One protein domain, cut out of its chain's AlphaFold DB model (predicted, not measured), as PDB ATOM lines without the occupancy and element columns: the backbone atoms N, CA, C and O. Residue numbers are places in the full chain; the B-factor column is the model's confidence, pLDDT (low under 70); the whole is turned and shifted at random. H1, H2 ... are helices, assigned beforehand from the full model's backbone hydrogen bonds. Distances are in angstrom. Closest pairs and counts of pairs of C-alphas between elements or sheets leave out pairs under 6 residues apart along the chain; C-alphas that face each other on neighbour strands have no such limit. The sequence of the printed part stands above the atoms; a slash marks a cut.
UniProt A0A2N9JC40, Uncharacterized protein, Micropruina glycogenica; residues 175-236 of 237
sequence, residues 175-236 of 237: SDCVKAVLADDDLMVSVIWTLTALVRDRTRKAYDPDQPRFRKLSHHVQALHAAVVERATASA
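Overview. This is residues 175 to 236 of the 237 residues of an uncharacterized protein of Micropruina glycogenica (UniProt A0A2N9JC40). Two longer helices, H2 and H3, make an open V joined at its narrow end by residues 201 to 211, and short H1 makes a corner where H2 begins. The printed part has 62 residues with three named helices, in the order H1, H2, H3, and is all helix. It is loose, radius of gyration of the C-alphas 14.0 A, spanning 40 by 26 by 20 A.

Arrangement. Start at H1, residues 175 to 182: it only just touches H2, residues 185 to 200, with 3 pairs of C-alphas within 8 A, only at the corner. Their closest C-alphas, Val 181 and Leu 187, are 5.5 A apart; their lines are about perpendicular, 82 degrees. H3, residues 212 to 234, is apart from H1 and only just apart from H2, closest C-alphas 8.2 A. Every O i to N i+4 pair in H1, H2 and H3 is within hydrogen-bond range.

Along the chain. Find C-alpha 175 at (131.245, 36.040, 0.449), where H1 begins its 10.5 A. H2 runs 22.8 A; H3 runs 33.0 A to C-alpha 234 at (156.100, 29.416, -14.274).

Size, cuts and confidence. The printed part has no cut. The link H2 to H3 is long. Residues 235 to 236 have pLDDT under 70.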
ATOM      1  N   SER A 175     129.823  35.680   0.481       83.62
ATOM      2  CA  SER A 175     131.245  36.040   0.449       83.62
ATOM      3  C   SER A 175     131.984  35.623   1.716       83.62
ATOM      4  O   SER A 175     133.143  35.228   1.640       83.62
ATOM      5  N   ASP A 176     131.321  35.672   2.868       82.81
ATOM      6  CA  ASP A 176     131.942  35.345   4.148       82.81
ATOM      7  C   ASP A 176     132.084  33.829   4.311       82.81
ATOM      8  O   ASP A 176     133.088  33.374   4.851       82.81
ATOM      9  N   CYS A 177     131.160  33.035   3.744       82.69
ATOM     10  CA  CYS A 177     131.338  31.584   3.628       82.69
ATOM     11  C   CYS A 177     132.578  31.251   2.796       82.69
ATOM     12  O   CYS A 177     133.388  30.420   3.192       82.69
ATOM     13  N   VAL A 178     132.714  31.898   1.631       87.94
ATOM     14  CA  VAL A 178     133.820  31.639   0.700       87.94
ATOM     15  C   VAL A 178     135.151  32.016   1.342       87.94
ATOM     16  O   VAL A 178     136.080  31.218   1.311       87.94
ATOM     17  N   LYS A 179     135.228  33.179   2.000       89.19
ATOM     18  CA  LYS A 179     136.421  33.595   2.752       89.19
ATOM     19  C   LYS A 179     136.767  32.620   3.873       89.19
ATOM     20  O   LYS A 179     137.938  32.324   4.058       89.19
ATOM     21  N   ALA A 180     135.768  32.125   4.604       88.06
ATOM     22  CA  ALA A 180     135.993  31.164   5.678       88.06
ATOM     23  C   ALA A 180     136.540  29.830   5.153       88.06
ATOM     24  O   ALA A 180     137.454  29.285   5.757       88.06
ATOM     25  N   VAL A 181     136.020  29.336   4.022       92.88
ATOM     26  CA  VAL A 181     136.551  28.128   3.371       92.88
ATOM     27  C   VAL A 181     137.980  28.366   2.896       92.88
ATOM     28  O   VAL A 181     138.843  27.571   3.219       92.88
ATOM     29  N   LEU A 182     138.251  29.467   2.188       91.62
ATOM     30  CA  LEU A 182     139.586  29.766   1.650       91.62
ATOM     31  C   LEU A 182     140.655  30.041   2.723       91.62
ATOM     32  O   LEU A 182     141.838  30.043   2.406       91.62
ATOM     33  N   ALA A 183     140.253  30.314   3.966       91.00
ATOM     34  CA  ALA A 183     141.165  30.551   5.082       91.00
ATOM     35  C   ALA A 183     141.553  29.268   5.845       91.00
ATOM     36  O   ALA A 183     142.365  29.345   6.766       91.00
ATOM     37  N   ASP A 184     140.952  28.123   5.512       92.38
ATOM     38  CA  ASP A 184     141.158  26.843   6.190       92.38
ATOM     39  C   ASP A 184     141.444  25.748   5.148       92.38
ATOM     40  O   ASP A 184     140.557  25.318   4.403       92.38
ATOM     41  N   ASP A 185     142.702  25.303   5.099       90.06
ATOM     42  CA  ASP A 185     143.193  24.336   4.112       90.06
ATOM     43  C   ASP A 185     142.415  23.006   4.157       90.06
ATOM     44  O   ASP A 185     142.097  22.432   3.110       90.06
ATOM     45  N   ASP A 186     142.025  22.541   5.350       88.44
ATOM     46  CA  ASP A 186     141.266  21.296   5.515       88.44
ATOM     47  C   ASP A 186     139.843  21.446   4.954       88.44
ATOM     48  O   ASP A 186     139.310  20.534   4.306       88.44
ATOM     49  N   LEU A 187     139.216  22.610   5.164       89.12
ATOM     50  CA  LEU A 187     137.899  22.907   4.599       89.12
ATOM     51  C   LEU A 187     137.953  23.041   3.076       89.12
ATOM     52  O   LEU A 187     137.051  22.533   2.404       89.12
ATOM     53  N   MET A 188     138.997  23.660   2.521       92.19
ATOM     54  CA  MET A 188     139.196  23.708   1.069       92.19
ATOM     55  C   MET A 188     139.275  22.305   0.465       92.19
ATOM     56  O   MET A 188     138.534  21.992  -0.473       92.19
ATOM     57  N   VAL A 189     140.128  21.440   1.022       91.12
ATOM     58  CA  VAL A 189     140.296  20.056   0.556       91.12
ATOM     59  C   VAL A 189     138.982  19.277   0.674       91.12
ATOM     60  O   VAL A 189     138.577  18.586  -0.265       91.12
ATOM     61  N   SER A 190     138.264  19.439   1.787       92.38
ATOM     62  CA  SER A 190     136.965  18.798   2.017       92.38
ATOM     63  C   SER A 190     135.904  19.201   0.982       92.38
ATOM     64  O   SER A 190     135.175  18.347   0.464       92.38
ATOM     65  N   VAL A 191     135.843  20.485   0.609       93.25
ATOM     66  CA  VAL A 191     134.921  20.978  -0.428       93.25
ATOM     67  C   VAL A 191     135.232  20.352  -1.790       93.25
ATOM     68  O   VAL A 191     134.309  19.907  -2.475       93.25
ATOM     69  N   ILE A 192     136.511  20.253  -2.168       92.44
ATOM     70  CA  ILE A 192     136.937  19.639  -3.438       92.44
ATOM     71  C   ILE A 192     136.538  18.158  -3.490       92.44
ATOM     72  O   ILE A 192     135.935  17.710  -4.473       92.44
ATOM     73  N   TRP A 193     136.810  17.395  -2.429       93.75
ATOM     74  CA  TRP A 193     136.428  15.981  -2.358       93.75
ATOM     75  C   TRP A 193     134.918  15.783  -2.395       93.75
ATOM     76  O   TRP A 193     134.428  14.897  -3.098       93.75
ATOM     77  N   THR A 194     134.170  16.639  -1.702       93.56
ATOM     78  CA  THR A 194     132.706  16.594  -1.710       93.56
ATOM     79  C   THR A 194     132.159  16.863  -3.111       93.56
ATOM     80  O   THR A 194     131.324  16.104  -3.597       93.56
ATOM     81  N   LEU A 195     132.653  17.893  -3.806       90.94
ATOM     82  CA  LEU A 195     132.264  18.172  -5.192       90.94
ATOM     83  C   LEU A 195     132.605  17.003  -6.122       90.94
ATOM     84  O   LEU A 195     131.784  16.626  -6.955       90.94
ATOM     85  N   THR A 196     133.770  16.385  -5.935       91.62
ATOM     86  CA  THR A 196     134.188  15.203  -6.699       91.62
ATOM     87  C   THR A 196     133.236  14.027  -6.480       91.62
ATOM     88  O   THR A 196     132.816  13.386  -7.442       91.62
ATOM     89  N   ALA A 197     132.850  13.758  -5.230       91.38
ATOM     90  CA  ALA A 197     131.885  12.712  -4.899       91.38
ATOM     91  C   ALA A 197     130.509  12.990  -5.523       91.38
ATOM     92  O   ALA A 197     129.906  12.086  -6.092       91.38
ATOM     93  N   LEU A 198     130.048  14.244  -5.488       89.75
ATOM     94  CA  LEU A 198     128.772  14.654  -6.081       89.75
ATOM     95  C   LEU A 198     128.731  14.489  -7.601       89.75
ATOM     96  O   LEU A 198     127.690  14.123  -8.132       89.75
ATOM     97  N   VAL A 199     129.841  14.753  -8.292       89.50
ATOM     98  CA  VAL A 199     129.938  14.560  -9.748       89.50
ATOM     99  C   VAL A 199     130.039  13.075 -10.112       89.50
ATOM    100  O   VAL A 199     129.522  12.655 -11.142       89.50
ATOM    101  N   ARG A 200     130.694  12.259  -9.277       89.12
ATOM    102  CA  ARG A 200     130.788  10.803  -9.483       89.12
ATOM    103  C   ARG A 200     129.473  10.077  -9.193       89.12
ATOM    104  O   ARG A 200     129.247   8.997  -9.737       89.12
ATOM    105  N   ASP A 201     128.629  10.653  -8.344       89.62
ATOM    106  CA  ASP A 201     127.313  10.125  -8.002       89.62
ATOM    107  C   ASP A 201     126.328  10.271  -9.175       89.62
ATOM    108  O   ASP A 201     125.641  11.281  -9.334       89.62
ATOM    109  N   ARG A 202     126.223   9.205  -9.975       85.38
ATOM    110  CA  ARG A 202     125.326   9.117 -11.140       85.38
ATOM    111  C   ARG A 202     123.837   9.099 -10.786       85.38
ATOM    112  O   ARG A 202     123.004   9.133 -11.684       85.38
ATOM    113  N   THR A 203     123.472   9.032  -9.504       89.06
ATOM    114  CA  THR A 203     122.059   9.119  -9.099       89.06
ATOM    115  C   THR A 203     121.548  10.562  -9.121       89.06
ATOM    116  O   THR A 203     120.340  10.805  -9.215       89.06
ATOM    117  N   ARG A 204     122.453  11.550  -9.087       84.62
ATOM    118  CA  ARG A 204     122.112  12.974  -9.049       84.62
ATOM    119  C   ARG A 204     122.112  13.591 -10.439       84.62
ATOM    120  O   ARG A 204     123.090  14.206 -10.858       84.62
ATOM    121  N   LYS A 205     120.933  13.600 -11.063       86.81
ATOM    122  CA  LYS A 205     120.720  14.180 -12.401       86.81
ATOM    123  C   LYS A 205     121.192  15.626 -12.574       86.81
ATOM    124  O   LYS A 205     121.475  16.047 -13.682       86.81
ATOM    125  N   ALA A 206     121.289  16.408 -11.492       84.62
ATOM    126  CA  ALA A 206     121.770  17.795 -11.524       84.62
ATOM    127  C   ALA A 206     123.244  17.944 -11.962       84.62
ATOM    128  O   ALA A 206     123.665  19.061 -12.279       84.62
ATOM    129  N   TYR A 207     124.011  16.850 -11.940       87.00
ATOM    130  CA  TYR A 207     125.406  16.782 -12.373       87.00
ATOM    131  C   TYR A 207     125.584  15.976 -13.669       87.00
ATOM    132  O   TYR A 207     126.715  15.659 -14.025       87.00
ATOM    133  N   ASP A 208     124.502  15.690 -14.398       88.69
ATOM    134  CA  ASP A 208     124.598  15.072 -15.721       88.69
ATOM    135  C   ASP A 208     125.203  16.057 -16.746       88.69
ATOM    136  O   ASP A 208     124.978  17.270 -16.630       88.69
ATOM    137  N   PRO A 209     125.916  15.571 -17.781       88.94
ATOM    138  CA  PRO A 209     126.581  16.412 -18.786       88.94
ATOM    139  C   PRO A 209     125.679  17.435 -19.492       88.94
ATOM    140  O   PRO A 209     126.118  18.533 -19.856       88.94
ATOM    141  N   ASP A 210     124.401  17.097 -19.652       90.38
ATOM    142  CA  ASP A 210     123.418  17.943 -20.322       90.38
ATOM    143  C   ASP A 210     122.910  19.087 -19.441       90.38
ATOM    144  O   ASP A 210     122.327  20.052 -19.942       90.38
ATOM    145  N   GLN A 211     123.169  19.040 -18.132       91.81
ATOM    146  CA  GLN A 211     122.706  20.073 -17.220       91.81
ATOM    147  C   GLN A 211     123.574  21.336 -17.281       91.81
ATOM    148  O   GLN A 211     124.809  21.272 -17.241       91.81
ATOM    149  N   PRO A 212     122.958  22.532 -17.219       91.31
ATOM    150  CA  PRO A 212     123.693  23.797 -17.208       91.31
ATOM    151  C   PRO A 212     124.607  23.928 -15.982       91.31
ATOM    152  O   PRO A 212     125.646  24.586 -16.042       91.31
ATOM    153  N   ARG A 213     124.243  23.290 -14.863       87.88
ATOM    154  CA  ARG A 213     125.049  23.274 -13.638       87.88
ATOM    155  C   ARG A 213     126.364  22.521 -13.832       87.88
ATOM    156  O   ARG A 213     127.400  23.026 -13.405       87.88
ATOM    157  N   PHE A 214     126.324  21.363 -14.487       91.12
ATOM    158  CA  PHE A 214     127.520  20.589 -14.803       91.12
ATOM    159  C   PHE A 214     128.439  21.361 -15.749       91.12
ATOM    160  O   PHE A 214     129.624  21.499 -15.466       91.12
ATOM    161  N   ARG A 215     127.889  21.963 -16.813       91.25
ATOM    162  CA  ARG A 215     128.676  22.766 -17.767       91.25
ATOM    163  C   ARG A 215     129.403  23.931 -17.090       91.25
ATOM    164  O   ARG A 215     130.597  24.113 -17.312       91.25
ATOM    165  N   LYS A 216     128.715  24.677 -16.214       92.31
ATOM    166  CA  LYS A 216     129.332  25.758 -15.420       92.31
ATOM    167  C   LYS A 216     130.446  25.237 -14.513       92.31
ATOM    168  O   LYS A 216     131.518  25.830 -14.464       92.31
ATOM    169  N   LEU A 217     130.204  24.128 -13.812       92.12
ATOM    170  CA  LEU A 217     131.209  23.511 -12.949       92.12
ATOM    171  C   LEU A 217     132.436  23.063 -13.754       92.12
ATOM    172  O   LEU A 217     133.551  23.408 -13.384       92.12
ATOM    173  N   SER A 218     132.230  22.356 -14.868       92.19
ATOM    174  CA  SER A 218     133.296  21.882 -15.755       92.19
ATOM    175  C   SER A 218     134.158  23.035 -16.264       92.19
ATOM    176  O   SER A 218     135.381  22.960 -16.184       92.19
ATOM    177  N   HIS A 219     133.534  24.123 -16.724       94.56
ATOM    178  CA  HIS A 219     134.249  25.314 -17.179       94.56
ATOM    179  C   HIS A 219     135.129  25.918 -16.072       94.56
ATOM    180  O   HIS A 219     136.311  26.175 -16.290       94.56
ATOM    181  N   HIS A 220     134.591  26.097 -14.861       94.06
ATOM    182  CA  HIS A 220     135.361  26.664 -13.748       94.06
ATOM    183  C   HIS A 220     136.470  25.733 -13.241       94.06
ATOM    184  O   HIS A 220     137.538  26.213 -12.875       94.06
ATOM    185  N   VAL A 221     136.254  24.414 -13.248       94.06
ATOM    186  CA  VAL A 221     137.290  23.433 -12.890       94.06
ATOM    187  C   VAL A 221     138.421  23.438 -13.919       94.06
ATOM    188  O   VAL A 221     139.584  23.431 -13.529       94.06
ATOM    189  N   GLN A 222     138.103  23.514 -15.215       94.62
ATOM    190  CA  GLN A 222     139.108  23.642 -16.276       94.62
ATOM    191  C   GLN A 222     139.920  24.932 -16.133       94.62
ATOM    192  O   GLN A 222     141.145  24.883 -16.208       94.62
ATOM    193  N   ALA A 223     139.261  26.063 -15.865       95.56
ATOM    194  CA  ALA A 223     139.935  27.339 -15.632       95.56
ATOM    195  C   ALA A 223     140.859  27.290 -14.401       95.56
ATOM    196  O   ALA A 223     141.999  27.745 -14.467       95.56
ATOM    197  N   LEU A 224     140.400  26.690 -13.295       93.94
ATOM    198  CA  LEU A 224     141.212  26.515 -12.089       93.94
ATOM    199  C   LEU A 224     142.420  25.608 -12.349       93.94
ATOM    200  O   LEU A 224     143.533  25.944 -11.954       93.94
ATOM    201  N   HIS A 225     142.215  24.476 -13.023       94.44
ATOM    202  CA  HIS A 225     143.291  23.554 -13.375       94.44
ATOM    203  C   HIS A 225     144.339  24.229 -14.265       94.44
ATOM    204  O   HIS A 225     145.528  24.124 -13.981       94.44
ATOM    205  N   ALA A 226     143.910  24.970 -15.292       94.38
ATOM    206  CA  ALA A 226     144.810  25.721 -16.163       94.38
ATOM    207  C   ALA A 226     145.667  26.723 -15.373       94.38
ATOM    208  O   ALA A 226     146.882  26.722 -15.531       94.38
ATOM    209  N   ALA A 227     145.067  27.494 -14.460       94.50
ATOM    210  CA  ALA A 227     145.797  28.447 -13.620       94.50
ATOM    211  C   ALA A 227     146.803  27.769 -12.668       94.50
ATOM    212  O   ALA A 227     147.891  28.293 -12.424       94.50
ATOM    213  N   VAL A 228     146.459  26.595 -12.123       93.44
ATOM    214  CA  VAL A 228     147.378  25.802 -11.286       93.44
ATOM    215  C   VAL A 228     148.556  25.286 -12.113       93.44
ATOM    216  O   VAL A 228     149.696  25.395 -11.665       93.44
ATOM    217  N   VAL A 229     148.293  24.763 -13.314       94.50
ATOM    218  CA  VAL A 229     149.335  24.286 -14.236       94.50
ATOM    219  C   VAL A 229     150.247  25.432 -14.655       94.50
ATOM    220  O   VAL A 229     151.457  25.300 -14.518       94.50
ATOM    221  N   GLU A 230     149.687  26.568 -15.078       94.06
ATOM    222  CA  GLU A 230     150.441  27.767 -15.457       94.06
ATOM    223  C   GLU A 230     151.396  28.191 -14.338       94.06
ATOM    224  O   GLU A 230     152.591  28.386 -14.566       94.06
ATOM    225  N   ARG A 231     150.900  28.254 -13.096       90.81
ATOM    226  CA  ARG A 231     151.717  28.627 -11.938       90.81
ATOM    227  C   ARG A 231     152.793  27.595 -11.603       90.81
ATOM    228  O   ARG A 231     153.883  27.986 -11.186       90.81
ATOM    229  N   ALA A 232     152.509  26.307 -11.785       89.31
ATOM    230  CA  ALA A 232     153.493  25.242 -11.612       89.31
ATOM    231  C   ALA A 232     154.599  25.320 -12.676       89.31
ATOM    232  O   ALA A 232     155.772  25.203 -12.336       89.31
ATOM    233  N   THR A 233     154.244  25.592 -13.935       87.19
ATOM    234  CA  THR A 233     155.206  25.746 -15.038       87.19
ATOM    235  C   THR A 233     156.011  27.040 -14.949       87.19
ATOM    236  O   THR A 233     157.195  27.029 -15.248       87.19
ATOM    237  N   ALA A 234     155.412  28.137 -14.476       78.62
ATOM    238  CA  ALA A 234     156.100  29.416 -14.274       78.62
ATOM    239  C   ALA A 234     157.052  29.412 -13.064       78.62
ATOM    240  O   ALA A 234     157.868  30.317 -12.918       78.62
ATOM    241  N   SER A 235     156.928  28.415 -12.180       58.06
ATOM    242  CA  SER A 235     157.795  28.227 -11.010       58.06
ATOM    243  C   SER A 235     158.871  27.151 -11.228       58.06
ATOM    244  O   SER A 235     159.620  26.858 -10.296       58.06
ATOM    245  N   ALA A 236     158.938  26.542 -12.417       53.94
ATOM    246  CA  ALA A 236     160.032  25.658 -12.811       53.94
ATOM    247  C   ALA A 236     161.175  26.508 -13.414       53.94
ATOM    248  O   ALA A 236     160.871  27.400 -14.207       53.94
TER     249      ALA A 236